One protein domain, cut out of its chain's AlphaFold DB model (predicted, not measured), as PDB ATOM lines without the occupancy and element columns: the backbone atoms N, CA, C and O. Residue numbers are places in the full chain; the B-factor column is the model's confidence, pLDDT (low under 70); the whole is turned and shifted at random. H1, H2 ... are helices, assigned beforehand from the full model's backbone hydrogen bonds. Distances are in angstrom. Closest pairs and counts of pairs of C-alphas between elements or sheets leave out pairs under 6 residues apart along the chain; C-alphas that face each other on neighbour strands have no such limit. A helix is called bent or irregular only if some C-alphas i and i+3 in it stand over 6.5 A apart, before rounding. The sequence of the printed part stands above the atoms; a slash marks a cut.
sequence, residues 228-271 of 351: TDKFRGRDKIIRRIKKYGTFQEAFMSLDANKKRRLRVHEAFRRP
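This is residues 228 to 271 of the 351 residues of an uncharacterized protein of Bacillus sp. FJAT-26390 (UniProt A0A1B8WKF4). Four short helices follow one another round a horseshoe: H1 and H2, crossed steeply on each other, make one side, H3 makes the bend, and H4 makes the other side. The leading stretch, residues 228 to 235, runs across the mouth between H1 and H4, and the first and last printed C-alphas, those of Thr 228 and Pro 271, come within 9.0 A of each other, nearly closing a ring. The printed part has 44 residues, with four named helices in the order H1, H2, H3, H4 and no named strand; the class is all helix, with 27 of the residues in named elements. The whole is compact, with a radius of gyration of the C-alphas of 9.6 A, and rounded, spanning 23 by 22 by 17 A along its three main axes.

The longest helix by residues is H1, residues 236 to 244, which measures 12.3 A from its first to its last C-alpha and begins with C-alpha 236 at (121.582, 91.420, 155.606). H2 is residues 247 to 252, 8.5 A long. H3 is residues 256 to 263, 10.7 A long, with C-alpha 256 at (116.885, 101.841, 148.192). H4 is residues 266 to 269, 4.9 A long, and ends with C-alpha 269 at (134.880, 100.435, 146.812). No helix is bent or irregular.

H1 and H2 touch, with 9 pairs of C-alphas within 8 A. Their closest C-alphas, those of Arg 240 and Ala 250, are 4.9 A apart. Their lines stand at 73 degrees, only just about perpendicular. H2 and H3 are close but not clearly touching, the closest C-alphas being those of Phe 251 and Lys 259 at 6.8 A. These two run opposite ways at a shallow tilt of 28 degrees. H3 and H4 are also close but not clearly touching, and their closest C-alphas, those of Leu 262 and Phe 268, are 7.1 A apart. H1 is apart from H3 and from H4, and H2 is apart from H4. In H1, H2 and H3 every O i to N i+4 pair is within hydrogen-bond range; H4 is too short for such a pair, but its one O i to N i+3 pair is within range.

The two C-alphas farthest apart, those of Lys 243 and Arg 270, are 24.0 A from each other. The printed part runs from 228 to 271 and has no cut. The links from H1 to H2, from H2 to H3 and from H3 to H4 are tight, with 2, 3 and 2 residues. The mean pLDDT of the printed part is 93.4, and no printed residue is under 70.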
ATOM      1  N   THR A 228     132.879  89.966 148.596       92.38
ATOM      2  CA  THR A 228     131.856  89.491 149.528       92.38
ATOM      3  C   THR A 228     132.421  89.109 150.891       92.38
ATOM      4  O   THR A 228     131.680  89.149 151.873       92.38
ATOM      5  N   ASP A 229     133.716  88.811 150.965       92.00
ATOM      6  CA  ASP A 229     134.386  88.345 152.178       92.00
ATOM      7  C   ASP A 229     134.584  89.498 153.178       92.00
ATOM      8  O   ASP A 229     134.672  89.292 154.388       92.00
ATOM      9  N   LYS A 230     134.518  90.747 152.696       94.19
ATOM     10  CA  LYS A 230     134.519  91.958 153.532       94.19
ATOM     11  C   LYS A 230     133.204  92.233 154.258       94.19
ATOM     12  O   LYS A 230     133.156  93.135 155.098       94.19
ATOM     13  N   PHE A 231     132.114  91.537 153.935       93.06
ATOM     14  CA  PHE A 231     130.873  91.678 154.698       93.06
ATOM     15  C   PHE A 231     130.909  90.814 155.955       93.06
ATOM     16  O   PHE A 231     131.394  89.686 155.960       93.06
ATOM     17  N   ARG A 232     130.309  91.306 157.040       90.31
ATOM     18  CA  ARG A 232     130.168  90.509 158.263       90.31
ATOM     19  C   ARG A 232     129.072  89.467 158.056       90.31
ATOM     20  O   ARG A 232     128.037  89.759 157.461       90.31
ATOM     21  N   GLY A 233     129.212  88.280 158.650       88.06
ATOM     22  CA  GLY A 233     128.218  87.200 158.513       88.06
ATOM     23  C   GLY A 233     126.785  87.580 158.933       88.06
ATOM     24  O   GLY A 233     125.814  87.045 158.399       88.06
ATOM     25  N   ARG A 234     126.641  88.554 159.843       89.62
ATOM     26  CA  ARG A 234     125.345  89.101 160.291       89.62
ATOM     27  C   ARG A 234     124.694  90.072 159.299       89.62
ATOM     28  O   ARG A 234     123.505  90.391 159.434       89.62
ATOM     29  N   ASP A 235     125.443  90.550 158.310       91.12
ATOM     30  CA  ASP A 235     124.963  91.549 157.368       91.12
ATOM     31  C   ASP A 235     123.803  90.991 156.549       91.12
ATOM     32  O   ASP A 235     123.793  89.848 156.083       91.12
ATOM     33  N   LYS A 236     122.777  91.826 156.354       92.75
ATOM     34  CA  LYS A 236     121.582  91.420 155.606       92.75
ATOM     35  C   LYS A 236     121.939  90.955 154.193       92.75
ATOM     36  O   LYS A 236     121.280  90.053 153.693       92.75
ATOM     37  N   ILE A 237     122.959  91.546 153.566       93.81
ATOM     38  CA  ILE A 237     123.392  91.164 152.220       93.81
ATOM     39  C   ILE A 237     123.949  89.735 152.178       93.81
ATOM     40  O   ILE A 237     123.551  88.990 151.295       93.81
ATOM     41  N   ILE A 238     124.735  89.298 153.169       94.25
ATOM     42  CA  ILE A 238     125.263  87.924 153.231       94.25
ATOM     43  C   ILE A 238     124.135  86.903 153.348       94.25
ATOM     44  O   ILE A 238     124.086  85.939 152.587       94.25
ATOM     45  N   ARG A 239     123.161  87.145 154.235       94.00
ATOM     46  CA  ARG A 239     121.967  86.284 154.342       94.00
ATOM     47  C   ARG A 239     121.194  86.196 153.025       94.00
ATOM     48  O   ARG A 239     120.618  85.160 152.712       94.00
ATOM     49  N   ARG A 240     121.168  87.284 152.255       94.44
ATOM     50  CA  ARG A 240     120.497  87.350 150.953       94.44
ATOM     51  C   ARG A 240     121.295  86.627 149.867       94.44
ATOM     52  O   ARG A 240     120.677  85.904 149.103       94.44
ATOM     53  N   ILE A 241     122.621  86.749 149.844       93.50
ATOM     54  CA  ILE A 241     123.495  85.991 148.934       93.50
ATOM     55  C   ILE A 241     123.311  84.492 149.174       93.50
ATOM     56  O   ILE A 241     123.025  83.767 148.232       93.50
ATOM     57  N   LYS A 242     123.333  84.042 150.436       92.12
ATOM     58  CA  LYS A 242     123.069  82.633 150.783       92.12
ATOM     59  C   LYS A 242     121.691  82.143 150.321       92.12
ATOM     60  O   LYS A 242     121.552  80.985 149.962       92.12
ATOM     61  N   LYS A 243     120.676  83.016 150.327       93.62
ATOM     62  CA  LYS A 243     119.313  82.680 149.887       93.62
ATOM     63  C   LYS A 243     119.157  82.639 148.361       93.62
ATOM     64  O   LYS A 243     118.411  81.806 147.868       93.62
ATOM     65  N   TYR A 244     119.774  83.577 147.642       92.50
ATOM     66  CA  TYR A 244     119.548  83.792 146.205       92.50
ATOM     67  C   TYR A 244     120.703  83.305 145.314       92.50
ATOM     68  O   TYR A 244     120.633  83.417 144.098       92.50
ATOM     69  N   GLY A 245     121.803  82.827 145.892       91.12
ATOM     70  CA  GLY A 245     122.972  82.322 145.169       91.12
ATOM     71  C   GLY A 245     123.899  83.405 144.608       91.12
ATOM     72  O   GLY A 245     125.109  83.228 144.647       91.12
ATOM     73  N   THR A 246     123.380  84.551 144.149       93.88
ATOM     74  CA  THR A 246     124.198  85.600 143.507       93.88
ATOM     75  C   THR A 246     124.137  86.950 144.216       93.88
ATOM     76  O   THR A 246     123.105  87.365 144.757       93.88
ATOM     77  N   PHE A 247     125.242  87.697 144.152       95.00
ATOM     78  CA  PHE A 247     125.318  89.068 144.645       95.00
ATOM     79  C   PHE A 247     124.322  89.985 143.928       95.00
ATOM     80  O   PHE A 247     123.650  90.793 144.571       95.00
ATOM     81  N   GLN A 248     124.193  89.841 142.607       95.62
ATOM     82  CA  GLN A 248     123.276  90.630 141.786       95.62
ATOM     83  C   GLN A 248     121.832  90.543 142.303       95.62
ATOM     84  O   GLN A 248     121.189  91.569 142.539       95.62
ATOM     85  N   GLU A 249     121.322  89.330 142.509       95.19
ATOM     86  CA  GLU A 249     119.953  89.112 142.977       95.19
ATOM     87  C   GLU A 249     119.769  89.554 144.429       95.19
ATOM     88  O   GLU A 249     118.822  90.279 144.762       95.19
ATOM     89  N   ALA A 250     120.732  89.207 145.287       95.38
ATOM     90  CA  ALA A 250     120.746  89.626 146.677       95.38
ATOM     91  C   ALA A 250     120.687  91.152 146.805       95.38
ATOM     92  O   ALA A 250     119.868  91.670 147.570       95.38
ATOM     93  N   PHE A 251     121.483  91.877 146.018       95.75
ATOM     94  CA  PHE A 251     121.475  93.335 145.969       95.75
ATOM     95  C   PHE A 251     120.128  93.874 145.487       95.75
ATOM     96  O   PHE A 251     119.586  94.801 146.092       95.75
ATOM     97  N   MET A 252     119.553  93.296 144.428       94.88
ATOM     98  CA  MET A 252     118.279  93.758 143.871       94.88
ATOM     99  C   MET A 252     117.100  93.573 144.829       94.88
ATOM    100  O   MET A 252     116.220  94.436 144.844       94.88
ATOM    101  N   SER A 253     117.141  92.559 145.699       95.06
ATOM    102  CA  SER A 253     116.131  92.304 146.740       95.06
ATOM    103  C   SER A 253     116.110  93.321 147.899       95.06
ATOM    104  O   SER A 253     115.244  93.263 148.776       95.06
ATOM    105  N   LEU A 254     117.088  94.231 147.961       94.38
ATOM    106  CA  LEU A 254     117.182  95.245 149.009       94.38
ATOM    107  C   LEU A 254     116.395  96.517 148.668       94.38
ATOM    108  O   LEU A 254     116.226  96.888 147.504       94.38
ATOM    109  N   ASP A 255     115.979  97.228 149.715       95.19
ATOM    110  CA  ASP A 255     115.417  98.576 149.601       95.19
ATOM    111  C   ASP A 255     116.479  99.609 149.160       95.19
ATOM    112  O   ASP A 255     117.689  99.359 149.192       95.19
ATOM    113  N   ALA A 256     116.021 100.787 148.727       95.00
ATOM    114  CA  ALA A 256     116.885 101.841 148.192       95.00
ATOM    115  C   ALA A 256     117.932 102.342 149.206       95.00
ATOM    116  O   ALA A 256     119.097 102.539 148.850       95.00
ATOM    117  N   ASN A 257     117.546 102.484 150.477       95.81
ATOM    118  CA  ASN A 257     118.435 102.952 151.541       95.81
ATOM    119  C   ASN A 257     119.585 101.967 151.783       95.81
ATOM    120  O   ASN A 257     120.749 102.366 151.861       95.81
ATOM    121  N   LYS A 258     119.288 100.665 151.827       94.31
ATOM    122  CA  LYS A 258     120.298  99.608 151.954       94.31
ATOM    123  C   LYS A 258     121.205  99.539 150.731       94.31
ATOM    124  O   LYS A 258     122.417  99.434 150.897       94.31
ATOM    125  N   LYS A 259     120.656  99.670 149.518       94.88
ATOM    126  CA  LYS A 259     121.449  99.743 148.278       94.88
ATOM    127  C   LYS A 259     122.440 100.910 148.307       94.88
ATOM    128  O   LYS A 259     123.606 100.724 147.968       94.88
ATOM    129  N   ARG A 260     122.008 102.095 148.755       94.31
ATOM    130  CA  ARG A 260     122.879 103.277 148.889       94.31
ATOM    131  C   ARG A 260     124.005 103.044 149.898       94.31
ATOM    132  O   ARG A 260     125.150 103.355 149.588       94.31
ATOM    133  N   ARG A 261     123.699 102.455 151.060       93.94
ATOM    134  CA  ARG A 261     124.707 102.098 152.079       93.94
ATOM    135  C   ARG A 261     125.716 101.070 151.566       93.94
ATOM    136  O   ARG A 261     126.906 101.222 151.796       93.94
ATOM    137  N   LEU A 262     125.261 100.062 150.825       93.44
ATOM    138  CA  LEU A 262     126.151  99.059 150.242       93.44
ATOM    139  C   LEU A 262     127.114  99.652 149.213       93.44
ATOM    140  O   LEU A 262     128.290  99.319 149.235       93.44
ATOM    141  N   ARG A 263     126.667 100.584 148.364       91.81
ATOM    142  CA  ARG A 263     127.535 101.219 147.351       91.81
ATOM    143  C   ARG A 263     128.715 102.002 147.936       91.81
ATOM    144  O   ARG A 263     129.684 102.237 147.224       91.81
ATOM    145  N   VAL A 264     128.634 102.427 149.198       93.50
ATOM    146  CA  VAL A 264     129.745 103.092 149.900       93.50
ATOM    147  C   VAL A 264     130.547 102.141 150.791       93.50
ATOM    148  O   VAL A 264     131.556 102.556 151.353       93.50
ATOM    149  N   HIS A 265     130.121 100.881 150.907       94.94
ATOM    150  CA  HIS A 265     130.805  99.854 151.684       94.94
ATOM    151  C   HIS A 265     132.159  99.495 151.060       94.94
ATOM    152  O   HIS A 265     132.325  99.543 149.839       94.94
ATOM    153  N   GLU A 266     133.115  99.078 151.892       94.44
ATOM    154  CA  GLU A 266     134.465  98.738 151.437       94.44
ATOM    155  C   GLU A 266     134.463  97.635 150.370       94.44
ATOM    156  O   GLU A 266     135.120  97.791 149.349       94.44
ATOM    157  N   ALA A 267     133.650  96.591 150.553       92.94
ATOM    158  CA  ALA A 267     133.423  95.515 149.577       92.94
ATOM    159  C   ALA A 267     133.130  96.000 148.140       92.94
ATOM    160  O   ALA A 267     133.503  95.346 147.170       92.94
ATOM    161  N   PHE A 268     132.437  97.140 147.997       91.06
ATOM    162  CA  PHE A 268     132.136  97.750 146.697       91.06
ATOM    163  C   PHE A 268     133.232  98.692 146.213       91.06
ATOM    164  O   PHE A 268     133.466  98.794 145.013       91.06
ATOM    165  N   ARG A 269     133.852  99.437 147.135       91.44
ATOM    166  CA  ARG A 269     134.880 100.435 146.812       91.44
ATOM    167  C   ARG A 269     136.228  99.806 146.480       91.44
ATOM    168  O   ARG A 269     137.002 100.404 145.744       91.44
ATOM    169  N   ARG A 270     136.501  98.631 147.040       93.12
ATOM    170  CA  ARG A 270     137.709  97.836 146.828       93.12
ATOM    171  C   ARG A 270     137.284  96.471 146.290       93.12
ATOM    172  O   ARG A 270     137.208  95.529 147.080       93.12
ATOM    173  N   PRO A 271     136.906  96.397 145.000       93.38
ATOM    174  CA  PRO A 271     136.545  95.133 144.381       93.38
ATOM    175  C   PRO A 271     137.739  94.184 144.370       93.38
ATOM    176  O   PRO A 271     138.886  94.623 144.391       93.38
TER     177      PRO A 271